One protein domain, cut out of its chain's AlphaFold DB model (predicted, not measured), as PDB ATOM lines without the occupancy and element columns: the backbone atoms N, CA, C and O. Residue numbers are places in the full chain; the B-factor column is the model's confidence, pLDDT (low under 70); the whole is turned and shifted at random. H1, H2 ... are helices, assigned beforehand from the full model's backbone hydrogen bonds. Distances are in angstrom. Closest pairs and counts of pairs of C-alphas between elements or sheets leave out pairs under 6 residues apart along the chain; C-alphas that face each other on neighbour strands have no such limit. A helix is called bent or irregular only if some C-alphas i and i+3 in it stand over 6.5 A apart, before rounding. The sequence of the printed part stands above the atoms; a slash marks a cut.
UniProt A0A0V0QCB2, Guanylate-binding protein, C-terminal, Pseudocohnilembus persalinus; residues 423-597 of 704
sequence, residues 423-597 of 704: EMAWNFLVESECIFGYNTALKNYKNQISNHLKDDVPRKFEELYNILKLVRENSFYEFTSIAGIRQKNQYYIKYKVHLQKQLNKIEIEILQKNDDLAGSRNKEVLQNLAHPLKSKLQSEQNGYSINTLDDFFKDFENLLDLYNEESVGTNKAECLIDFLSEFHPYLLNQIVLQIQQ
ATOM      1  N   GLU A 423     134.449 136.900 128.143       82.19
ATOM      2  CA  GLU A 423     135.261 137.836 127.359       82.19
ATOM      3  C   GLU A 423     134.399 138.966 126.791       82.19
ATOM      4  O   GLU A 423     134.754 140.140 126.886       82.19
ATOM      5  N   MET A 424     133.220 138.630 126.258       87.00
ATOM      6  CA  MET A 424     132.275 139.641 125.779       87.00
ATOM      7  C   MET A 424     131.763 140.509 126.928       87.00
ATOM      8  O   MET A 424     131.675 141.722 126.768       87.00
ATOM      9  N   ALA A 425     131.480 139.906 128.085       86.62
ATOM     10  CA  ALA A 425     131.110 140.644 129.284       86.62
ATOM     11  C   ALA A 425     132.238 141.572 129.724       86.62
ATOM     12  O   ALA A 425     131.990 142.743 129.965       86.62
ATOM     13  N   TRP A 426     133.481 141.086 129.769       86.88
ATOM     14  CA  TRP A 426     134.639 141.913 130.090       86.88
ATOM     15  C   TRP A 426     134.749 143.116 129.160       86.88
ATOM     16  O   TRP A 426     134.769 144.243 129.643       86.88
ATOM     17  N   ASN A 427     134.738 142.886 127.844       88.62
ATOM     18  CA  ASN A 427     134.811 143.945 126.838       88.62
ATOM     19  C   ASN A 427     133.675 144.960 127.001       88.62
ATOM     20  O   ASN A 427     133.920 146.166 126.983       88.62
ATOM     21  N   PHE A 428     132.453 144.477 127.239       91.06
ATOM     22  CA  PHE A 428     131.295 145.319 127.514       91.06
ATOM     23  C   PHE A 428     131.471 146.161 128.788       91.06
ATOM     24  O   PHE A 428     131.182 147.357 128.782       91.06
ATOM     25  N   LEU A 429     131.974 145.565 129.874       90.19
ATOM     26  CA  LEU A 429     132.206 146.253 131.143       90.19
ATOM     27  C   LEU A 429     133.279 147.333 131.019       90.19
ATOM     28  O   LEU A 429     133.052 148.465 131.447       90.19
ATOM     29  N   VAL A 430     134.429 147.012 130.419       90.69
ATOM     30  CA  VAL A 430     135.533 147.972 130.293       90.69
ATOM     31  C   VAL A 430     135.210 149.111 129.325       90.69
ATOM     32  O   VAL A 430     135.626 150.247 129.560       90.69
ATOM     33  N   GLU A 431     134.428 148.847 128.272       92.56
ATOM     34  CA  GLU A 431     133.911 149.899 127.395       92.56
ATOM     35  C   GLU A 431     132.888 150.777 128.131       92.56
ATOM     36  O   GLU A 431     132.967 152.003 128.048       92.56
ATOM     37  N   SER A 432     131.980 150.178 128.907       92.00
ATOM     38  CA  SER A 432     130.973 150.918 129.679       92.00
ATOM     39  C   SER A 432     131.600 151.838 130.732       92.00
ATOM     40  O   SER A 432     131.195 152.997 130.838       92.00
ATOM     41  N   GLU A 433     132.621 151.378 131.466       91.19
ATOM     42  CA  GLU A 433     133.349 152.228 132.422       91.19
ATOM     43  C   GLU A 433     134.113 153.357 131.705       91.19
ATOM     44  O   GLU A 433     134.115 154.490 132.185       91.19
ATOM     45  N   CYS A 434     134.686 153.109 130.519       93.06
ATOM     46  CA  CYS A 434     135.292 154.160 129.690       93.06
ATOM     47  C   CYS A 434     134.279 155.223 129.249       93.06
ATOM     48  O   CYS A 434     134.564 156.417 129.341       93.06
ATOM     49  N   ILE A 435     133.098 154.808 128.779       94.06
ATOM     50  CA  ILE A 435     132.020 155.723 128.378       94.06
ATOM     51  C   ILE A 435     131.565 156.555 129.580       94.06
ATOM     52  O   ILE A 435     131.400 157.774 129.473       94.06
ATOM     53  N   PHE A 436     131.374 155.913 130.734       93.06
ATOM     54  CA  PHE A 436     130.963 156.592 131.959       93.06
ATOM     55  C   PHE A 436     132.027 157.586 132.445       93.06
ATOM     56  O   PHE A 436     131.696 158.741 132.730       93.06
ATOM     57  N   GLY A 437     133.299 157.182 132.465       94.12
ATOM     58  CA  GLY A 437     134.423 158.050 132.807       94.12
ATOM     59  C   GLY A 437     134.535 159.240 131.859       94.12
ATOM     60  O   GLY A 437     134.680 160.372 132.308       94.12
ATOM     61  N   TYR A 438     134.386 159.012 130.551       96.31
ATOM     62  CA  TYR A 438     134.413 160.065 129.533       96.31
ATOM     63  C   TYR A 438     133.305 161.101 129.769       96.31
ATOM     64  O   TYR A 438     133.568 162.304 129.804       96.31
ATOM     65  N   ASN A 439     132.067 160.644 129.981       96.12
ATOM     66  CA  ASN A 439     130.925 161.532 130.200       96.12
ATOM     67  C   ASN A 439     131.047 162.311 131.518       96.12
ATOM     68  O   ASN A 439     130.717 163.498 131.565       96.12
ATOM     69  N   THR A 440     131.536 161.660 132.575       95.56
ATOM     70  CA  THR A 440     131.731 162.278 133.894       95.56
ATOM     71  C   THR A 440     132.834 163.330 133.848       95.56
ATOM     72  O   THR A 440     132.604 164.462 134.271       95.56
ATOM     73  N   ALA A 441     133.977 163.011 133.235       96.94
ATOM     74  CA  ALA A 441     135.074 163.949 133.019       96.94
ATOM     75  C   ALA A 441     134.638 165.166 132.192       96.94
ATOM     76  O   ALA A 441     134.887 166.302 132.583       96.94
ATOM     77  N   LEU A 442     133.916 164.954 131.085       97.12
ATOM     78  CA  LEU A 442     133.431 166.048 130.239       97.12
ATOM     79  C   LEU A 442     132.426 166.949 130.974       97.12
ATOM     80  O   LEU A 442     132.440 168.171 130.812       97.12
ATOM     81  N   LYS A 443     131.546 166.359 131.789       96.62
ATOM     82  CA  LYS A 443     130.612 167.110 132.635       96.62
ATOM     83  C   LYS A 443     131.361 167.921 133.694       96.62
ATOM     84  O   LYS A 443     131.049 169.095 133.880       96.62
ATOM     85  N   ASN A 444     132.346 167.314 134.358       94.69
ATOM     86  CA  ASN A 444     133.180 167.977 135.358       94.69
ATOM     87  C   ASN A 444     133.935 169.165 134.746       94.69
ATOM     88  O   ASN A 444     133.860 170.268 135.281       94.69
ATOM     89  N   TYR A 445     134.539 168.974 133.568       96.69
ATOM     90  CA  TYR A 445     135.211 170.031 132.816       96.69
ATOM     91  C   TYR A 445     134.294 171.239 132.597       96.69
ATOM     92  O   TYR A 445     134.607 172.354 133.008       96.69
ATOM     93  N   LYS A 446     133.111 171.015 132.007       95.06
ATOM     94  CA  LYS A 446     132.138 172.085 131.723       95.06
ATOM     95  C   LYS A 446     131.697 172.820 132.989       95.06
ATOM     96  O   LYS A 446     131.596 174.044 132.978       95.06
ATOM     97  N   ASN A 447     131.470 172.088 134.078       94.44
ATOM     98  CA  ASN A 447     131.082 172.677 135.356       94.44
ATOM     99  C   ASN A 447     132.204 173.536 135.959       94.44
ATOM    100  O   ASN A 447     131.941 174.644 136.418       94.44
ATOM    101  N   GLN A 448     133.446 173.049 135.949       93.81
ATOM    102  CA  GLN A 448     134.592 173.787 136.483       93.81
ATOM    103  C   GLN A 448     134.891 175.037 135.652       93.81
ATOM    104  O   GLN A 448     135.015 176.120 136.222       93.81
ATOM    105  N   ILE A 449     134.896 174.933 134.320       93.25
ATOM    106  CA  ILE A 449     135.017 176.097 133.432       93.25
ATOM    107  C   ILE A 449     133.926 177.123 133.726       93.25
ATOM    108  O   ILE A 449     134.223 178.298 133.934       93.25
ATOM    109  N   SER A 450     132.667 176.681 133.801       90.75
ATOM    110  CA  SER A 450     131.553 177.578 134.103       90.75
ATOM    111  C   SER A 450     131.696 178.241 135.471       90.75
ATOM    112  O   SER A 450     131.178 179.336 135.636       90.75
ATOM    113  N   ASN A 451     132.366 177.615 136.441       88.81
ATOM    114  CA  ASN A 451     132.638 178.206 137.751       88.81
ATOM    115  C   ASN A 451     133.790 179.216 137.731       88.81
ATOM    116  O   ASN A 451     133.697 180.227 138.421       88.81
ATOM    117  N   HIS A 452     134.838 178.973 136.944       86.81
ATOM    118  CA  HIS A 452     135.981 179.881 136.826       86.81
ATOM    119  C   HIS A 452     135.714 181.086 135.905       86.81
ATOM    120  O   HIS A 452     136.343 182.132 136.069       86.81
ATOM    121  N   LEU A 453     134.776 180.980 134.956       86.88
ATOM    122  CA  LEU A 453     134.500 182.001 133.932       86.88
ATOM    123  C   LEU A 453     133.105 182.655 134.057       86.88
ATOM    124  O   LEU A 453     132.518 183.034 133.048       86.88
ATOM    125  N   LYS A 454     132.555 182.778 135.274       78.50
ATOM    126  CA  LYS A 454     131.160 183.222 135.505       78.50
ATOM    127  C   LYS A 454     130.820 184.636 135.041       78.50
ATOM    128  O   LYS A 454     129.666 184.876 134.704       78.50
ATOM    129  N   ASP A 455     131.781 185.550 135.040       79.56
ATOM    130  CA  ASP A 455     131.458 186.981 135.021       79.56
ATOM    131  C   ASP A 455     131.419 187.601 133.614       79.56
ATOM    132  O   ASP A 455     131.267 188.811 133.497       79.56
ATOM    133  N   ASP A 456     131.588 186.807 132.544       80.50
ATOM    134  CA  ASP A 456     131.761 187.305 131.162       80.50
ATOM    135  C   ASP A 456     132.798 188.452 131.058       80.50
ATOM    136  O   ASP A 456     132.779 189.272 130.140       80.50
ATOM    137  N   VAL A 457     133.744 188.499 132.001       84.75
ATOM    138  CA  VAL A 457     134.846 189.460 132.018       84.75
ATOM    139  C   VAL A 457     136.015 188.863 131.237       84.75
ATOM    140  O   VAL A 457     136.426 187.736 131.537       84.75
ATOM    141  N   PRO A 458     136.592 189.600 130.270       88.06
ATOM    142  CA  PRO A 458     137.767 189.131 129.554       88.06
ATOM    143  C   PRO A 458     138.967 189.003 130.496       88.06
ATOM    144  O   PRO A 458     139.230 189.887 131.316       88.06
ATOM    145  N   ARG A 459     139.702 187.901 130.356       86.69
ATOM    146  CA  ARG A 459     140.888 187.564 131.149       86.69
ATOM    147  C   ARG A 459     142.157 187.662 130.311       86.69
ATOM    148  O   ARG A 459     142.124 187.566 129.080       86.69
ATOM    149  N   LYS A 460     143.294 187.819 130.993       85.38
ATOM    150  CA  LYS A 460     144.618 187.709 130.365       85.38
ATOM    151  C   LYS A 460     144.855 186.276 129.886       85.38
ATOM    152  O   LYS A 460     144.348 185.325 130.480       85.38
ATOM    153  N   PHE A 461     145.657 186.129 128.831       84.62
ATOM    154  CA  PHE A 461     145.953 184.823 128.237       84.62
ATOM    155  C   PHE A 461     146.554 183.843 129.253       84.62
ATOM    156  O   PHE A 461     146.080 182.720 129.365       84.62
ATOM    157  N   GLU A 462     147.539 184.283 130.039       87.44
ATOM    158  CA  GLU A 462     148.218 183.458 131.052       87.44
ATOM    159  C   GLU A 462     147.248 182.937 132.121       87.44
ATOM    160  O   GLU A 462     147.276 181.762 132.485       87.44
ATOM    161  N   GLU A 463     146.344 183.796 132.599       89.56
ATOM    162  CA  GLU A 463     145.315 183.418 133.571       89.56
ATOM    163  C   GLU A 463     144.352 182.386 132.985       89.56
ATOM    164  O   GLU A 463     144.066 181.368 133.616       89.56
ATOM    165  N   LEU A 464     143.869 182.635 131.764       90.44
ATOM    166  CA  LEU A 464     142.954 181.732 131.081       90.44
ATOM    167  C   LEU A 464     143.620 180.381 130.805       90.44
ATOM    168  O   LEU A 464     143.036 179.345 131.108       90.44
ATOM    169  N   TYR A 465     144.860 180.380 130.319       91.38
ATOM    170  CA  TYR A 465     145.643 179.171 130.081       91.38
ATOM    171  C   TYR A 465     145.809 178.335 131.354       91.38
ATOM    172  O   TYR A 465     145.547 177.132 131.334       91.38
ATOM    173  N   ASN A 466     146.172 178.962 132.477       93.44
ATOM    174  CA  ASN A 466     146.337 178.267 133.755       93.44
ATOM    175  C   ASN A 466     145.025 177.634 134.247       93.44
ATOM    176  O   ASN A 466     145.034 176.503 134.734       93.44
ATOM    177  N   ILE A 467     143.893 178.325 134.073       93.31
ATOM    178  CA  ILE A 467     142.564 177.778 134.386       93.31
ATOM    179  C   ILE A 467     142.259 176.570 133.492       93.31
ATOM    180  O   ILE A 467     141.888 175.512 134.001       93.31
ATOM    181  N   LEU A 468     142.423 176.706 132.172       95.06
ATOM    182  CA  LEU A 468     142.140 175.626 131.221       95.06
ATOM    183  C   LEU A 468     143.009 174.396 131.506       95.06
ATOM    184  O   LEU A 468     142.482 173.287 131.574       95.06
ATOM    185  N   LYS A 469     144.311 174.592 131.747       95.38
ATOM    186  CA  LYS A 469     145.256 173.524 132.093       95.38
ATOM    187  C   LYS A 469     144.821 172.767 133.350       95.38
ATOM    188  O   LYS A 469     144.661 171.551 133.289       95.38
ATOM    189  N   LEU A 470     144.551 173.479 134.446       95.19
ATOM    190  CA  LEU A 470     144.119 172.880 135.711       95.19
ATOM    191  C   LEU A 470     142.832 172.057 135.545       95.19
ATOM    192  O   LEU A 470     142.742 170.910 135.982       95.19
ATOM    193  N   VAL A 471     141.821 172.629 134.887       96.25
ATOM    194  CA  VAL A 471     140.525 171.961 134.701       96.25
ATOM    195  C   VAL A 471     140.645 170.751 133.766       96.25
ATOM    196  O   VAL A 471     139.973 169.732 133.967       96.25
ATOM    197  N   ARG A 472     141.528 170.828 132.765       96.12
ATOM    198  CA  ARG A 472     141.855 169.718 131.862       96.12
ATOM    199  C   ARG A 472     142.525 168.568 132.612       96.12
ATOM    200  O   ARG A 472     142.078 167.430 132.476       96.12
ATOM    201  N   GLU A 473     143.540 168.856 133.425       94.62
ATOM    202  CA  GLU A 473     144.238 167.866 134.259       94.62
ATOM    203  C   GLU A 473     143.271 167.167 135.221       94.62
ATOM    204  O   GLU A 473     143.193 165.936 135.225       94.62
ATOM    205  N   ASN A 474     142.431 167.930 135.928       94.56
ATOM    206  CA  ASN A 474     141.382 167.385 136.798       94.56
ATOM    207  C   ASN A 474     140.413 166.465 136.040       94.56
ATOM    208  O   ASN A 474     139.985 165.432 136.553       94.56
ATOM    209  N   SER A 475     140.066 166.817 134.802       96.00
ATOM    210  CA  SER A 475     139.147 166.019 133.984       96.00
ATOM    211  C   SER A 475     139.794 164.721 133.490       96.00
ATOM    212  O   SER A 475     139.140 163.677 133.462       96.00
ATOM    213  N   PHE A 476     141.083 164.741 133.143       94.56
ATOM    214  CA  PHE A 476     141.821 163.519 132.809       94.56
ATOM    215  C   PHE A 476     142.061 162.619 134.021       94.56
ATOM    216  O   PHE A 476     142.021 161.390 133.878       94.56
ATOM    217  N   TYR A 477     142.284 163.209 135.195       94.25
ATOM    218  CA  TYR A 477     142.355 162.477 136.452       94.25
ATOM    219  C   TYR A 477     141.023 161.776 136.748       94.25
ATOM    220  O   TYR A 477     141.008 160.564 136.958       94.25
ATOM    221  N   GLU A 478     139.898 162.490 136.635       93.25
ATOM    222  CA  GLU A 478     138.551 161.928 136.802       93.25
ATOM    223  C   GLU A 478     138.313 160.745 135.848       93.25
ATOM    224  O   GLU A 478     137.963 159.647 136.283       93.25
ATOM    225  N   PHE A 479     138.596 160.927 134.550       94.88
ATOM    226  CA  PHE A 479     138.498 159.854 133.554       94.88
ATOM    227  C   PHE A 479     139.352 158.641 133.938       94.88
ATOM    228  O   PHE A 479     138.873 157.509 133.892       94.88
ATOM    229  N   THR A 480     140.604 158.879 134.332       91.81
ATOM    230  CA  THR A 480     141.540 157.829 134.744       91.81
ATOM    231  C   THR A 480     141.029 157.066 135.956       91.81
ATOM    232  O   THR A 480     141.113 155.844 135.964       91.81
ATOM    233  N   SER A 481     140.527 157.763 136.975       90.25
ATOM    234  CA  SER A 481     140.081 157.142 138.225       90.25
ATOM    235  C   SER A 481     138.914 156.173 138.002       90.25
ATOM    236  O   SER A 481     138.837 155.129 138.643       90.25
ATOM    237  N   ILE A 482     138.046 156.480 137.031       88.44
ATOM    238  CA  ILE A 482     136.880 155.670 136.679       88.44
ATOM    239  C   ILE A 482     137.258 154.557 135.694       88.44
ATOM    240  O   ILE A 482     136.967 153.389 135.924       88.44
ATOM    241  N   ALA A 483     137.924 154.902 134.591       85.75
ATOM    242  CA  ALA A 483     138.258 153.963 133.519       85.75
ATOM    243  C   ALA A 483     139.507 153.105 133.818       85.75
ATOM    244  O   ALA A 483     139.931 152.328 132.958       85.75
ATOM    245  N   GLY A 484     140.103 153.268 135.010       65.12
ATOM    246  CA  GLY A 484     141.487 152.981 135.418       65.12
ATOM    247  C   GLY A 484     142.029 151.561 135.286       65.12
ATOM    248  O   GLY A 484     143.147 151.294 135.716       65.12
ATOM    249  N   ILE A 485     141.331 150.657 134.607       68.12
ATOM    250  CA  ILE A 485     141.831 149.327 134.248       68.12
ATOM    251  C   ILE A 485     142.764 149.431 133.019       68.12
ATOM    252  O   ILE A 485     142.594 148.741 132.017       68.12
ATOM    253  N   ARG A 486     143.749 150.339 133.061       65.31
ATOM    254  CA  ARG A 486     144.551 150.771 131.897       65.31
ATOM    255  C   ARG A 486     145.199 149.606 131.143       65.31
ATOM    256  O   ARG A 486     145.111 149.538 129.925       65.31
ATOM    257  N   GLN A 487     145.802 148.675 131.877       65.06
ATOM    258  CA  GLN A 487     146.594 147.571 131.319       65.06
ATOM    259  C   GLN A 487     145.742 146.492 130.630       65.06
ATOM    260  O   GLN A 487     146.251 145.752 129.797       65.06
ATOM    261  N   LYS A 488     144.446 146.392 130.964       68.56
ATOM    262  CA  LYS A 488     143.536 145.349 130.451       68.56
ATOM    263  C   LYS A 488     142.333 145.915 129.681       68.56
ATOM    264  O   LYS A 488     141.405 145.172 129.358       68.56
ATOM    265  N   ASN A 489     142.331 147.221 129.399       77.31
ATOM    266  CA  ASN A 489     141.230 147.929 128.753       77.31
ATOM    267  C   ASN A 489     141.648 148.478 127.384       77.31
ATOM    268  O   ASN A 489     142.172 149.587 127.266       77.31
ATOM    269  N   GLN A 490     141.332 147.724 126.331       82.44
ATOM    270  CA  GLN A 490     141.597 148.112 124.941       82.44
ATOM    271  C   GLN A 490     140.894 149.416 124.508       82.44
ATOM    272  O   GLN A 490     141.331 150.078 123.569       82.44
ATOM    273  N   TYR A 491     139.818 149.818 125.193       89.25
ATOM    274  CA  TYR A 491     139.048 151.021 124.866       89.25
ATOM    275  C   TYR A 491     139.587 152.282 125.547       89.25
ATOM    276  O   TYR A 491     139.213 153.389 125.155       89.25
ATOM    277  N   TYR A 492     140.472 152.145 126.537       90.62
ATOM    278  CA  TYR A 492     140.971 153.267 127.334       90.62
ATOM    279  C   TYR A 492     141.598 154.360 126.462       90.62
ATOM    280  O   TYR A 492     141.215 155.527 126.551       90.62
ATOM    281  N   ILE A 493     142.511 153.980 125.559       89.56
ATOM    282  CA  ILE A 493     143.197 154.921 124.659       89.56
ATOM    283  C   ILE A 493     142.189 155.615 123.738       89.56
ATOM    284  O   ILE A 493     142.222 156.838 123.608       89.56
ATOM    285  N   LYS A 494     141.247 154.856 123.159       92.69
ATOM    286  CA  LYS A 494     140.185 155.391 122.296       92.69
ATOM    287  C   LYS A 494     139.418 156.509 123.012       92.69
ATOM    288  O   LYS A 494     139.350 157.623 122.495       92.69
ATOM    289  N   TYR A 495     138.879 156.250 124.204       94.62
ATOM    290  CA  TYR A 495     138.080 157.248 124.926       94.62
ATOM    291  C   TYR A 495     138.918 158.391 125.519       94.62
ATOM    292  O   TYR A 495     138.437 159.524 125.531       94.62
ATOM    293  N   LYS A 496     140.183 158.155 125.903       93.25
ATOM    294  CA  LYS A 496     141.118 159.222 126.309       93.25
ATOM    295  C   LYS A 496     141.368 160.214 125.167       93.25
ATOM    296  O   LYS A 496     141.270 161.422 125.372       93.25
ATOM    297  N   VAL A 497     141.627 159.716 123.955       93.12
ATOM    298  CA  VAL A 497     141.820 160.553 122.755       93.12
ATOM    299  C   VAL A 497     140.533 161.294 122.389       93.12
ATOM    300  O   VAL A 497     140.576 162.476 122.045       93.12
ATOM    301  N   HIS A 498     139.373 160.636 122.484       94.69
ATOM    302  CA  HIS A 498     138.087 161.307 122.276       94.69
ATOM    303  C   HIS A 498     137.848 162.429 123.293       94.69
ATOM    304  O   HIS A 498     137.409 163.505 122.888       94.69
ATOM    305  N   LEU A 499     138.166 162.213 124.575       96.25
ATOM    306  CA  LEU A 499     138.083 163.248 125.607       96.25
ATOM    307  C   LEU A 499     138.976 164.436 125.247       96.25
ATOM    308  O   LEU A 499     138.475 165.549 125.145       96.25
ATOM    309  N   GLN A 500     140.254 164.191 124.951       95.69
ATOM    310  CA  GLN A 500     141.209 165.237 124.576       95.69
ATOM    311  C   GLN A 500     140.715 166.088 123.400       95.69
ATOM    312  O   GLN A 500     140.709 167.313 123.483       95.69
ATOM    313  N   LYS A 501     140.225 165.453 122.327       96.06
ATOM    314  CA  LYS A 501     139.680 166.170 121.162       96.06
ATOM    315  C   LYS A 501     138.491 167.064 121.526       96.06
ATOM    316  O   LYS A 501     138.363 168.155 120.978       96.06
ATOM    317  N   GLN A 502     137.617 166.611 122.424       96.62
ATOM    318  CA  GLN A 502     136.458 167.398 122.857       96.62
ATOM    319  C   GLN A 502     136.849 168.549 123.778       96.62
ATOM    320  O   GLN A 502     136.314 169.642 123.614       96.62
ATOM    321  N   LEU A 503     137.792 168.333 124.700       96.31
ATOM    322  CA  LEU A 503     138.306 169.400 125.558       96.31
ATOM    323  C   LEU A 503     138.975 170.490 124.715       96.31
ATOM    324  O   LEU A 503     138.581 171.644 124.821       96.31
ATOM    325  N   ASN A 504     139.856 170.120 123.782       95.06
ATOM    326  CA  ASN A 504     140.507 171.078 122.882       95.06
ATOM    327  C   ASN A 504     139.492 171.894 122.068       95.06
ATOM    328  O   ASN A 504     139.661 173.096 121.883       95.06
ATOM    329  N   LYS A 505     138.412 171.260 121.588       96.00
ATOM    330  CA  LYS A 505     137.343 171.974 120.876       96.00
ATOM    331  C   LYS A 505     136.685 173.034 121.769       96.00
ATOM    332  O   LYS A 505     136.511 174.165 121.330       96.00
ATOM    333  N   ILE A 506     136.339 172.670 123.003       94.75
ATOM    334  CA  ILE A 506     135.730 173.590 123.973       94.75
ATOM    335  C   ILE A 506     136.700 174.729 124.319       94.75
ATOM    336  O   ILE A 506     136.287 175.876 124.437       94.75
ATOM    337  N   GLU A 507     137.991 174.440 124.447       95.12
ATOM    338  CA  GLU A 507     139.016 175.443 124.752       95.12
ATOM    339  C   GLU A 507     139.173 176.480 123.647       95.12
ATOM    340  O   GLU A 507     139.253 177.669 123.942       95.12
ATOM    341  N   ILE A 508     139.144 176.054 122.381       92.25
ATOM    342  CA  ILE A 508     139.148 176.975 121.239       92.25
ATOM    343  C   ILE A 508     137.927 177.903 121.294       92.25
ATOM    344  O   ILE A 508     138.072 179.109 121.110       92.25
ATOM    345  N   GLU A 509     136.739 177.366 121.594       93.19
ATOM    346  CA  GLU A 509     135.511 178.163 121.738       93.19
ATOM    347  C   GLU A 509     135.618 179.174 122.899       93.19
ATOM    348  O   GLU A 509     135.194 180.322 122.768       93.19
ATOM    349  N   ILE A 510     136.223 178.781 124.026       92.25
ATOM    350  CA  ILE A 510     136.457 179.664 125.180       92.25
ATOM    351  C   ILE A 510     137.445 180.782 124.834       92.25
ATOM    352  O   ILE A 510     137.197 181.935 125.184       92.25
ATOM    353  N   LEU A 511     138.547 180.453 124.160       90.44
ATOM    354  CA  LEU A 511     139.559 181.425 123.745       90.44
ATOM    355  C   LEU A 511     138.962 182.455 122.782       90.44
ATOM    356  O   LEU A 511     139.107 183.650 123.014       90.44
ATOM    357  N   GLN A 512     138.203 182.000 121.781       90.31
ATOM    358  CA  GLN A 512     137.492 182.885 120.855       90.31
ATOM    359  C   GLN A 512     136.527 183.816 121.594       90.31
ATOM    360  O   GLN A 512     136.565 185.028 121.394       90.31
ATOM    361  N   LYS A 513     135.715 183.277 122.514       90.88
ATOM    362  CA  LYS A 513     134.802 184.095 123.321       90.88
ATOM    363  C   LYS A 513     135.557 185.127 124.168       90.88
ATOM    364  O   LYS A 513     135.109 186.265 124.286       90.88
ATOM    365  N   ASN A 514     136.687 184.751 124.766       91.25
ATOM    366  CA  ASN A 514     137.512 185.670 125.549       91.25
ATOM    367  C   ASN A 514     138.092 186.794 124.683       91.25
ATOM    368  O   ASN A 514     138.087 187.946 125.109       91.25
ATOM    369  N   ASP A 515     138.548 186.472 123.475       89.00
ATOM    370  CA  ASP A 515     139.100 187.443 122.530       89.00
ATOM    371  C   ASP A 515     138.030 188.416 122.008       89.00
ATOM    372  O   ASP A 515     138.299 189.613 121.889       89.00
ATOM    373  N   ASP A 516     136.800 187.947 121.782       89.31
ATOM    374  CA  ASP A 516     135.658 188.796 121.409       89.31
ATOM    375  C   ASP A 516     135.271 189.771 122.538       89.31
ATOM    376  O   ASP A 516     135.040 190.969 122.307       89.31
ATOM    377  N   LEU A 517     135.234 189.274 123.781       90.75
ATOM    378  CA  LEU A 517     134.992 190.088 124.976       90.75
ATOM    379  C   LEU A 517     136.116 191.108 125.186       90.75
ATOM    380  O   LEU A 517     135.852 192.279 125.463       90.75
ATOM    381  N   ALA A 518     137.368 190.681 125.013       90.81
ATOM    382  CA  ALA A 518     138.541 191.536 125.128       90.81
ATOM    383  C   ALA A 518     138.534 192.633 124.060       90.81
ATOM    384  O   ALA A 518     138.730 193.799 124.385       90.81
ATOM    385  N   GLY A 519     138.232 192.295 122.804       91.00
ATOM    386  CA  GLY A 519     138.128 193.266 121.716       91.00
ATOM    387  C   GLY A 519     137.037 194.310 121.957       91.00
ATOM    388  O   GLY A 519     137.252 195.497 121.717       91.00
ATOM    389  N   SER A 520     135.881 193.893 122.482       90.31
ATOM    390  CA  SER A 520     134.785 194.809 122.827       90.31
ATOM    391  C   SER A 520     135.177 195.761 123.961       90.31
ATOM    392  O   SER A 520     135.030 196.975 123.824       90.31
ATOM    393  N   ARG A 521     135.765 195.224 125.038       90.38
ATOM    394  CA  ARG A 521     136.258 196.015 126.173       90.38
ATOM    395  C   ARG A 521     137.372 196.975 125.766       90.38
ATOM    396  O   ARG A 521     137.337 198.136 126.148       90.38
ATOM    397  N   ASN A 522     138.346 196.524 124.980       92.06
ATOM    398  CA  ASN A 522     139.470 197.360 124.554       92.06
ATOM    399  C   ASN A 522     138.998 198.548 123.709       92.06
ATOM    400  O   ASN A 522     139.522 199.648 123.859       92.06
ATOM    401  N   LYS A 523     137.979 198.357 122.859       91.00
ATOM    402  CA  LYS A 523     137.352 199.459 122.114       91.00
ATOM    403  C   LYS A 523     136.684 200.472 123.039       91.00
ATOM    404  O   LYS A 523     136.839 201.668 122.819       91.00
ATOM    405  N   GLU A 524     135.974 200.009 124.063       90.50
ATOM    406  CA  GLU A 524     135.349 200.881 125.064       90.50
ATOM    407  C   GLU A 524     136.401 201.663 125.868       90.50
ATOM    408  O   GLU A 524     136.301 202.882 125.991       90.50
ATOM    409  N   VAL A 525     137.461 200.989 126.330       91.50
ATOM    410  CA  VAL A 525     138.603 201.615 127.017       91.50
ATOM    411  C   VAL A 525     139.232 202.697 126.136       91.50
ATOM    412  O   VAL A 525     139.378 203.831 126.580       91.50
ATOM    413  N   LEU A 526     139.528 202.399 124.865       92.38
ATOM    414  CA  LEU A 526     140.087 203.384 123.929       92.38
ATOM    415  C   LEU A 526     139.157 204.582 123.714       92.38
ATOM    416  O   LEU A 526     139.619 205.720 123.679       92.38
ATOM    417  N   GLN A 527     137.847 204.355 123.594       89.50
ATOM    418  CA  GLN A 527     136.872 205.439 123.463       89.50
ATOM    419  C   GLN A 527     136.838 206.338 124.704       89.50
ATOM    420  O   GLN A 527     136.815 207.563 124.556       89.50
ATOM    421  N   ASN A 528     136.882 205.744 125.897       90.88
ATOM    422  CA  ASN A 528     136.877 206.461 127.170       90.88
ATOM    423  C   ASN A 528     138.178 207.247 127.381       90.88
ATOM    424  O   ASN A 528     138.127 208.443 127.665       90.88
ATOM    425  N   LEU A 529     139.335 206.614 127.169       91.69
ATOM    426  CA  LEU A 529     140.651 207.247 127.319       91.69
ATOM    427  C   LEU A 529     140.894 208.350 126.281       91.69
ATOM    428  O   LEU A 529     141.556 209.341 126.574       91.69
ATOM    429  N   ALA A 530     140.327 208.229 125.078       88.94
ATOM    430  CA  ALA A 530     140.431 209.260 124.047       88.94
ATOM    431  C   ALA A 530     139.466 210.438 124.246       88.94
ATOM    432  O   ALA A 530     139.620 211.471 123.588       88.94
ATOM    433  N   HIS A 531     138.456 210.309 125.112       88.56
ATOM    434  CA  HIS A 531     137.448 211.349 125.305       88.56
ATOM    435  C   HIS A 531     138.026 212.671 125.853       88.56
ATOM    436  O   HIS A 531     137.728 213.711 125.257       88.56
ATOM    437  N   PRO A 532     138.905 212.680 126.880       86.25
ATOM    438  CA  PRO A 532     139.579 213.894 127.343       86.25
ATOM    439  C   PRO A 532     140.353 214.600 126.226       86.25
ATOM    440  O   PRO A 532     140.199 215.806 126.032       86.25
ATOM    441  N   LEU A 533     141.109 213.837 125.434       84.38
ATOM    442  CA  LEU A 533     141.930 214.346 124.335       84.38
ATOM    443  C   LEU A 533     141.061 214.982 123.235       84.38
ATOM    444  O   LEU A 533     141.312 216.108 122.808       84.38
ATOM    445  N   LYS A 534     139.961 214.313 122.856       84.12
ATOM    446  CA  LYS A 534     138.946 214.858 121.935       84.12
ATOM    447  C   LYS A 534     138.292 216.130 122.474       84.12
ATOM    448  O   LYS A 534     138.066 217.060 121.708       84.12
ATOM    449  N   SER A 535     137.986 216.179 123.772       83.00
ATOM    450  CA  SER A 535     137.321 217.333 124.386       83.00
ATOM    451  C   SER A 535     138.213 218.579 124.422       83.00
ATOM    452  O   SER A 535     137.736 219.667 124.104       83.00
ATOM    453  N   LYS A 536     139.516 218.426 124.710       81.12
ATOM    454  CA  LYS A 536     140.491 219.528 124.662       81.12
ATOM    455  C   LYS A 536     140.644 220.076 123.241       81.12
ATOM    456  O   LYS A 536     140.561 221.287 123.053       81.12
ATOM    457  N   LEU A 537     140.745 219.193 122.242       75.25
ATOM    458  CA  LEU A 537     140.830 219.560 120.818       75.25
ATOM    459  C   LEU A 537     139.600 220.303 120.289       75.25
ATOM    460  O   LEU A 537     139.705 221.042 119.321       75.25
ATOM    461  N   GLN A 538     138.430 220.102 120.891       73.38
ATOM    462  CA  GLN A 538     137.200 220.790 120.493       73.38
ATOM    463  C   GLN A 538     136.960 222.090 121.271       73.38
ATOM    464  O   GLN A 538     136.035 222.828 120.940       73.38
ATOM    465  N   SER A 539     137.755 222.380 122.306       71.75
ATOM    466  CA  SER A 539     137.585 223.592 123.104       71.75
ATOM    467  C   SER A 539     138.330 224.774 122.478       71.75
ATOM    468  O   SER A 539     139.525 224.686 122.199       71.75
ATOM    469  N   GLU A 540     137.636 225.897 122.295       61.16
ATOM    470  CA  GLU A 540     138.223 227.134 121.752       61.16
ATOM    471  C   GLU A 540     139.136 227.850 122.767       61.16
ATOM    472  O   GLU A 540     140.039 228.579 122.374       61.16
ATOM    473  N   GLN A 541     138.942 227.628 124.076       57.84
ATOM    474  CA  GLN A 541     139.672 228.334 125.144       57.84
ATOM    475  C   GLN A 541     140.849 227.544 125.750       57.84
ATOM    476  O   GLN A 541     141.759 228.162 126.289       57.84
ATOM    477  N   ASN A 542     140.860 226.207 125.641       58.09
ATOM    478  CA  ASN A 542     141.887 225.306 126.203       58.09
ATOM    479  C   ASN A 542     142.407 224.289 125.158       58.09
ATOM    480  O   ASN A 542     142.803 223.174 125.505       58.09
ATOM    481  N   GLY A 543     142.335 224.643 123.871       66.00
ATOM    482  CA  GLY A 543     142.834 223.822 122.767       66.00
ATOM    483  C   GLY A 543     144.360 223.755 122.714       66.00
ATOM    484  O   GLY A 543     145.053 224.613 123.266       66.00
ATOM    485  N   TYR A 544     144.889 222.740 122.033       72.38
ATOM    486  CA  TYR A 544     146.329 222.630 121.832       72.38
ATOM    487  C   TYR A 544     146.789 223.694 120.824       72.38
ATOM    488  O   TYR A 544     146.191 223.887 119.768       72.38
ATOM    489  N   SER A 545     147.863 224.402 121.154       67.25
ATOM    490  CA  SER A 545     148.487 225.435 120.327       67.25
ATOM    491  C   SER A 545     149.961 225.110 120.088       67.25
ATOM    492  O   SER A 545     150.489 224.183 120.701       67.25
ATOM    493  N   ILE A 546     150.640 225.895 119.241       67.88
ATOM    494  CA  ILE A 546     152.092 225.761 119.016       67.88
ATOM    495  C   ILE A 546     152.865 225.728 120.346       67.88
ATOM    496  O   ILE A 546     153.727 224.878 120.531       67.88
ATOM    497  N   ASN A 547     152.476 226.569 121.309       68.62
ATOM    498  CA  ASN A 547     153.156 226.690 122.601       68.62
ATOM    499  C   ASN A 547     152.803 225.575 123.605       68.62
ATOM    500  O   ASN A 547     153.384 225.525 124.683       68.62
ATOM    501  N   THR A 548     151.841 224.703 123.288       73.81
ATOM    502  CA  THR A 548     151.360 223.628 124.181       73.81
ATOM    503  C   THR A 548     151.378 222.259 123.491       73.81
ATOM    504  O   THR A 548     150.638 221.352 123.874       73.81
ATOM    505  N   LEU A 549     152.188 222.106 122.439       77.50
ATOM    506  CA  LEU A 549     152.378 220.843 121.718       77.50
ATOM    507  C   LEU A 549     153.005 219.766 122.616       77.50
ATOM    508  O   LEU A 549     152.605 218.606 122.556       77.50
ATOM    509  N   ASP A 550     153.902 220.152 123.522       80.00
ATOM    510  CA  ASP A 550     154.475 219.237 124.517       80.00
ATOM    511  C   ASP A 550     153.411 218.650 125.455       80.00
ATOM    512  O   ASP A 550     153.491 217.485 125.849       80.00
ATOM    513  N   ASP A 551     152.382 219.431 125.796       83.06
ATOM    514  CA  ASP A 551     151.274 218.961 126.628       83.06
ATOM    515  C   ASP A 551     150.371 217.986 125.860       83.06
ATOM    516  O   ASP A 551     149.856 217.033 126.445       83.06
ATOM    517  N   PHE A 552     150.225 218.170 124.541       84.00
ATOM    518  CA  PHE A 552     149.567 217.190 123.677       84.00
ATOM    519  C   PHE A 552     150.309 215.854 123.680       84.00
ATOM    520  O   PHE A 552     149.684 214.815 123.891       84.00
ATOM    521  N   PHE A 553     151.629 215.875 123.469       84.12
ATOM    522  CA  PHE A 553     152.423 214.648 123.452       84.12
ATOM    523  C   PHE A 553     152.351 213.917 124.793       84.12
ATOM    524  O   PHE A 553     152.108 212.715 124.797       84.12
ATOM    525  N   LYS A 554     152.426 214.635 125.922       88.50
ATOM    526  CA  LYS A 554     152.237 214.040 127.257       88.50
ATOM    527  C   LYS A 554     150.855 213.421 127.444       88.50
ATOM    528  O   LYS A 554     150.742 212.320 127.969       88.50
ATOM    529  N   ASP A 555     149.792 214.115 127.037       86.44
ATOM    530  CA  ASP A 555     148.428 213.587 127.142       86.44
ATOM    531  C   ASP A 555     148.233 212.343 126.256       86.44
ATOM    532  O   ASP A 555     147.521 211.411 126.637       86.44
ATOM    533  N   PHE A 556     148.875 212.311 125.085       88.50
ATOM    534  CA  PHE A 556     148.826 211.178 124.167       88.50
ATOM    535  C   PHE A 556     149.650 209.982 124.665       88.50
ATOM    536  O   PHE A 556     149.164 208.854 124.613       88.50
ATOM    537  N   GLU A 557     150.850 210.210 125.203       89.69
ATOM    538  CA  GLU A 557     151.653 209.177 125.873       89.69
ATOM    539  C   GLU A 557     150.899 208.584 127.069       89.69
ATOM    540  O   GLU A 557     150.749 207.368 127.152       89.69
ATOM    541  N   ASN A 558     150.299 209.430 127.916       91.31
ATOM    542  CA  ASN A 558     149.470 208.979 129.037       91.31
ATOM    543  C   ASN A 558     148.292 208.100 128.582       91.31
ATOM    544  O   ASN A 558     147.954 207.127 129.254       91.31
ATOM    545  N   LEU A 559     147.655 208.412 127.447       92.25
ATOM    546  CA  LEU A 559     146.601 207.566 126.874       92.25
ATOM    547  C   LEU A 559     147.139 206.181 126.503       92.25
ATOM    548  O   LEU A 559     146.473 205.181 126.779       92.25
ATOM    549  N   LEU A 560     148.312 206.115 125.868       92.25
ATOM    550  CA  LEU A 560     148.930 204.852 125.465       92.25
ATOM    551  C   LEU A 560     149.341 204.013 126.678       92.25
ATOM    552  O   LEU A 560     149.091 202.806 126.677       92.25
ATOM    553  N   ASP A 561     149.895 204.643 127.713       92.19
ATOM    554  CA  ASP A 561     150.280 203.977 128.958       92.19
ATOM    555  C   ASP A 561     149.057 203.421 129.693       92.19
ATOM    556  O   ASP A 561     149.006 202.227 129.995       92.19
ATOM    557  N   LEU A 562     148.013 204.236 129.877       91.44
ATOM    558  CA  LEU A 562     146.761 203.795 130.500       91.44
ATOM    559  C   LEU A 562     146.072 202.699 129.687       91.44
ATOM    560  O   LEU A 562     145.585 201.717 130.248       91.44
ATOM    561  N   TYR A 563     146.070 202.804 128.355       92.56
ATOM    562  CA  TYR A 563     145.568 201.722 127.516       92.56
ATOM    563  C   TYR A 563     146.395 200.459 127.724       92.56
ATOM    564  O   TYR A 563     145.833 199.368 127.826       92.56
ATOM    565  N   ASN A 564     147.721 200.571 127.807       88.50
ATOM    566  CA  ASN A 564     148.588 199.427 128.029       88.50
ATOM    567  C   ASN A 564     148.303 198.739 129.379       88.50
ATOM    568  O   ASN A 564     148.375 197.512 129.459       88.50
ATOM    569  N   GLU A 565     147.917 199.492 130.405       87.75
ATOM    570  CA  GLU A 565     147.543 198.957 131.716       87.75
ATOM    571  C   GLU A 565     146.136 198.335 131.745       87.75
ATOM    572  O   GLU A 565     145.954 197.246 132.299       87.75
ATOM    573  N   GLU A 566     145.140 198.986 131.136       87.25
ATOM    574  CA  GLU A 566     143.727 198.597 131.259       87.25
ATOM    575  C   GLU A 566     143.251 197.554 130.236       87.25
ATOM    576  O   GLU A 566     142.261 196.846 130.470       87.25
ATOM    577  N   SER A 567     143.923 197.458 129.089       85.69
ATOM    578  CA  SER A 567     143.536 196.542 128.012       85.69
ATOM    579  C   SER A 567     143.984 195.103 128.255       85.69
ATOM    580  O   SER A 567     144.985 194.811 128.915       85.69
ATOM    581  N   VAL A 568     143.227 194.170 127.682       85.75
ATOM    582  CA  VAL A 568     143.391 192.727 127.892       85.75
ATOM    583  C   VAL A 568     143.301 191.955 126.576       85.75
ATOM    584  O   VAL A 568     142.827 192.472 125.567       85.75
ATOM    585  N   GLY A 569     143.736 190.694 126.589       79.69
ATOM    586  CA  GLY A 569     143.622 189.782 125.447       79.69
ATOM    587  C   GLY A 569     144.724 189.927 124.392       79.69
ATOM    588  O   GLY A 569     145.516 190.869 124.392       79.69
ATOM    589  N   THR A 570     144.771 188.950 123.489       78.81
ATOM    590  CA  THR A 570     145.770 188.826 122.411       78.81
ATOM    591  C   THR A 570     145.598 189.900 121.331       78.81
ATOM    592  O   THR A 570     146.579 190.399 120.786       78.81
ATOM    593  N   ASN A 571     144.361 190.347 121.095       82.00
ATOM    594  CA  ASN A 571     144.009 191.330 120.060       82.00
ATOM    595  C   ASN A 571     144.179 192.799 120.495       82.00
ATOM    596  O   ASN A 571     143.694 193.712 119.824       82.00
ATOM    597  N   LYS A 572     144.850 193.058 121.622       87.00
ATOM    598  CA  LYS A 572     145.090 194.409 122.151       87.00
ATOM    599  C   LYS A 572     145.820 195.318 121.160       87.00
ATOM    600  O   LYS A 572     145.423 196.469 120.984       87.00
ATOM    601  N   ALA A 573     146.882 194.814 120.534       85.38
ATOM    602  CA  ALA A 573     147.667 195.588 119.575       85.38
ATOM    603  C   ALA A 573     146.845 195.906 118.319       85.38
ATOM    604  O   ALA A 573     146.825 197.049 117.875       85.38
ATOM    605  N   GLU A 574     146.102 194.923 117.802       87.06
ATOM    606  CA  GLU A 574     145.236 195.104 116.631       87.06
ATOM    607  C   GLU A 574     144.128 196.132 116.911       87.06
ATOM    608  O   GLU A 574     143.939 197.050 116.122       87.06
ATOM    609  N   CYS A 575     143.475 196.074 118.083       89.12
ATOM    610  CA  CYS A 575     142.481 197.080 118.481       89.12
ATOM    611  C   CYS A 575     143.062 198.498 118.558       89.12
ATOM    612  O   CYS A 575     142.388 199.451 118.168       89.12
ATOM    613  N   LEU A 576     144.295 198.646 119.056       91.25
ATOM    614  CA  LEU A 576     144.967 199.943 119.116       91.25
ATOM    615  C   LEU A 576     145.311 200.454 117.717       91.25
ATOM    616  O   LEU A 576     145.069 201.620 117.427       91.25
ATOM    617  N   ILE A 577     145.844 199.593 116.849       89.50
ATOM    618  CA  ILE A 577     146.179 199.942 115.464       89.50
ATOM    619  C   ILE A 577     144.925 200.387 114.710       89.50
ATOM    620  O   ILE A 577     144.936 201.457 114.104       89.50
ATOM    621  N   ASP A 578     143.839 199.614 114.794       88.88
ATOM    622  CA  ASP A 578     142.560 199.947 114.162       88.88
ATOM    623  C   ASP A 578     142.056 201.309 114.655       88.88
ATOM    624  O   ASP A 578     141.742 202.191 113.854       88.88
ATOM    625  N   PHE A 579     142.062 201.526 115.973       92.25
ATOM    626  CA  PHE A 579     141.654 202.794 116.570       92.25
ATOM    627  C   PHE A 579     142.529 203.970 116.118       92.25
ATOM    628  O   PHE A 579     142.003 205.007 115.715       92.25
ATOM    629  N   LEU A 580     143.856 203.827 116.155       89.56
ATOM    630  CA  LEU A 580     144.792 204.874 115.745       89.56
ATOM    631  C   LEU A 580     144.695 205.169 114.247       89.56
ATOM    632  O   LEU A 580     144.826 206.325 113.860       89.56
ATOM    633  N   SER A 581     144.412 204.173 113.407       88.25
ATOM    634  CA  SER A 581     144.244 204.377 111.963       88.25
ATOM    635  C   SER A 581     143.088 205.329 111.631       88.25
ATOM    636  O   SER A 581     143.185 206.113 110.687       88.25
ATOM    637  N   GLU A 582     142.030 205.322 112.445       86.56
ATOM    638  CA  GLU A 582     140.892 206.236 112.320       86.56
ATOM    639  C   GLU A 582     141.111 207.540 113.101       86.56
ATOM    640  O   GLU A 582     140.743 208.626 112.643       86.56
ATOM    641  N   PHE A 583     141.719 207.456 114.287       85.38
ATOM    642  CA  PHE A 583     141.839 208.581 115.209       85.38
ATOM    643  C   PHE A 583     142.999 209.526 114.868       85.38
ATOM    644  O   PHE A 583     142.853 210.741 115.006       85.38
ATOM    645  N   HIS A 584     144.124 209.006 114.376       81.25
ATOM    646  CA  HIS A 584     145.323 209.788 114.067       81.25
ATOM    647  C   HIS A 584     145.104 210.822 112.942       81.25
ATOM    648  O   HIS A 584     145.463 211.984 113.138       81.25
ATOM    649  N   PRO A 585     144.452 210.498 111.803       81.19
ATOM    650  CA  PRO A 585     144.141 211.505 110.784       81.19
ATOM    651  C   PRO A 585     143.203 212.604 111.297       81.19
ATOM    652  O   PRO A 585     143.346 213.770 110.928       81.19
ATOM    653  N   TYR A 586     142.243 212.248 112.156       80.75
ATOM    654  CA  TYR A 586     141.348 213.216 112.791       80.75
ATOM    655  C   TYR A 586     142.119 214.165 113.718       80.75
ATOM    656  O   TYR A 586     141.962 215.380 113.603       80.75
ATOM    657  N   LEU A 587     142.977 213.615 114.582       78.88
ATOM    658  CA  LEU A 587     143.847 214.364 115.491       78.88
ATOM    659  C   LEU A 587     144.709 215.385 114.745       78.88
ATOM    660  O   LEU A 587     144.658 216.572 115.059       78.88
ATOM    661  N   LEU A 588     145.451 214.935 113.728       78.81
ATOM    662  CA  LEU A 588     146.337 215.799 112.948       78.81
ATOM    663  C   LEU A 588     145.576 216.938 112.271       78.81
ATOM    664  O   LEU A 588     145.998 218.088 112.354       78.81
ATOM    665  N   ASN A 589     144.432 216.645 111.646       79.25
ATOM    666  CA  ASN A 589     143.621 217.677 111.005       79.25
ATOM    667  C   ASN A 589     143.125 218.730 112.006       79.25
ATOM    668  O   ASN A 589     143.129 219.914 111.682       79.25
ATOM    669  N   GLN A 590     142.717 218.331 113.217       74.62
ATOM    670  CA  GLN A 590     142.261 219.275 114.244       74.62
ATOM    671  C   GLN A 590     143.403 220.149 114.773       74.62
ATOM    672  O   GLN A 590     143.236 221.360 114.875       74.62
ATOM    673  N   ILE A 591     144.576 219.565 115.033       74.75
ATOM    674  CA  ILE A 591     145.760 220.318 115.474       74.75
ATOM    675  C   ILE A 591     146.179 221.326 114.397       74.75
ATOM    676  O   ILE A 591     146.384 222.500 114.698       74.75
ATOM    677  N   VAL A 592     146.241 220.904 113.129       77.62
ATOM    678  CA  VAL A 592     146.573 221.797 112.006       77.62
ATOM    679  C   VAL A 592     145.562 222.940 111.889       77.62
ATOM    680  O   VAL A 592     145.972 224.088 111.727       77.62
ATOM    681  N   LEU A 593     144.260 222.660 112.011       74.50
ATOM    682  CA  LEU A 593     143.218 223.691 111.972       74.50
ATOM    683  C   LEU A 593     143.342 224.689 113.133       74.50
ATOM    684  O   LEU A 593     143.250 225.890 112.892       74.50
ATOM    685  N   GLN A 594     143.592 224.227 114.363       70.12
ATOM    686  CA  GLN A 594     143.764 225.111 115.523       70.12
ATOM    687  C   GLN A 594     145.020 225.986 115.409       70.12
ATOM    688  O   GLN A 594     144.968 227.183 115.694       70.12
ATOM    689  N   ILE A 595     146.130 225.422 114.924       69.12
ATOM    690  CA  ILE A 595     147.360 226.180 114.655       69.12
ATOM    691  C   ILE A 595     147.104 227.239 113.575       69.12
ATOM    692  O   ILE A 595     147.461 228.399 113.762       69.12
ATOM    693  N   GLN A 596     146.439 226.877 112.473       69.88
ATOM    694  CA  GLN A 596     146.096 227.814 111.397       69.88
ATOM    695  C   GLN A 596     145.140 228.925 111.853       69.88
ATOM    696  O   GLN A 596     145.255 230.051 111.374       69.88
ATOM    697  N   GLN A 597     144.195 228.633 112.749       67.31
ATOM    698  CA  GLN A 597     143.267 229.631 113.288       67.31
ATOM    699  C   GLN A 597     143.985 230.651 114.175       67.31
ATOM    700  O   GLN A 597     143.807 231.845 113.952       67.31
TER     701      GLN A 597
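AT A GLANCE: This is residues 423 to 597 of the 704 residues of the protein "Guanylate-binding protein, C-terminal" of Pseudocohnilembus persalinus (UniProt A0A0V0QCB2). A long, slender rod of helices is built along one long helix, H3, with H1 and H2 packed beside its first part and H4 and H5 beside its later part. The rod is thus two three-helix groups set end to end, sharing H3; in the second group H4 and H5 each pack on H3 but scarcely on each other. The printed part has 175 residues with five named helices, in the order H1 H2 H3 H4 H5, and no named strand; the class is all helix. The whole is extended, with a radius of gyration of the C-alphas of 26.6 A and spans of 93 by 22 by 19 A.

IN THESE COORDINATES: The longest helix, H3, holds residues 492 to 538 and measures 68.0 A from C-alpha 492 at (140.971, 153.267, 127.334) to C-alpha 538. It has a kink of 37 degrees near residue 532 and is only just irregular: C-alphas 529 and 532 are 6.7 A apart. Before it come H1, residues 423 to 452, 43.1 A long, beginning at C-alpha 423 at (135.261, 137.836, 127.359), and H2, residues 461 to 483, 32.2 A long. After it come H4, residues 546 to 566, 30.9 A long and irregular, with C-alphas 547 and 550 7.8 A apart, and H5, residues 572 to 597, 36.4 A long. H5 has a kink of 38 degrees near residue 582 and ends at C-alpha 597 at (143.267, 229.631, 113.288).

HOW THE PARTS SIT: H3 is the hub, touching the four other helices. The five form an up-and-down bundle, each helix running against the one before it. H3 touches H1 with residues 492 to 503 alone, the same way at a shallow tilt of 12 degrees; the closest C-alphas are those of Cys 434 and Tyr 492, 6.2 A apart. H2 and H3 form a helical hairpin, with the C-alphas of Ala 483 and Tyr 492 closest at 6.8 A. H1 and H2 form another, at a shallow tilt of 26 degrees, closest at the C-alphas of Gly 437 and Phe 479, 4.5 A apart. H3 and H4 form a third, touching through residues 525 to 533 of H3 alone, with the C-alphas of Leu 529 and Leu 559 closest at 6.0 A. H3 touches H5 with residues 518 to 537 alone, the same way at a shallow tilt of 10 degrees; the C-alphas of Gly 519 and Cys 575 are closest at 6.6 A. H4 and H5 are close but not clearly touching, the closest C-alphas being those of Ile 546 and Ile 595, 6.4 A apart. H1 and H2 are apart from H4 and H5. Every O i to N i+4 pair is within hydrogen-bond range in H1 and H2, against 41 of 43 in H3, 15 of 17 in H4 and 20 of 22 in H5.

THE WHOLE: The C-alphas farthest apart, those of Glu 423 and Gln 597, are 93.2 A apart. The printed part has no cut; the link from H4 to H5 is tight, the other three are short, and none is long. The mean pLDDT of the printed part is 86.7, with residues 484 to 488, 540 to 543, 545 to 547 and 595 to 597 under 70.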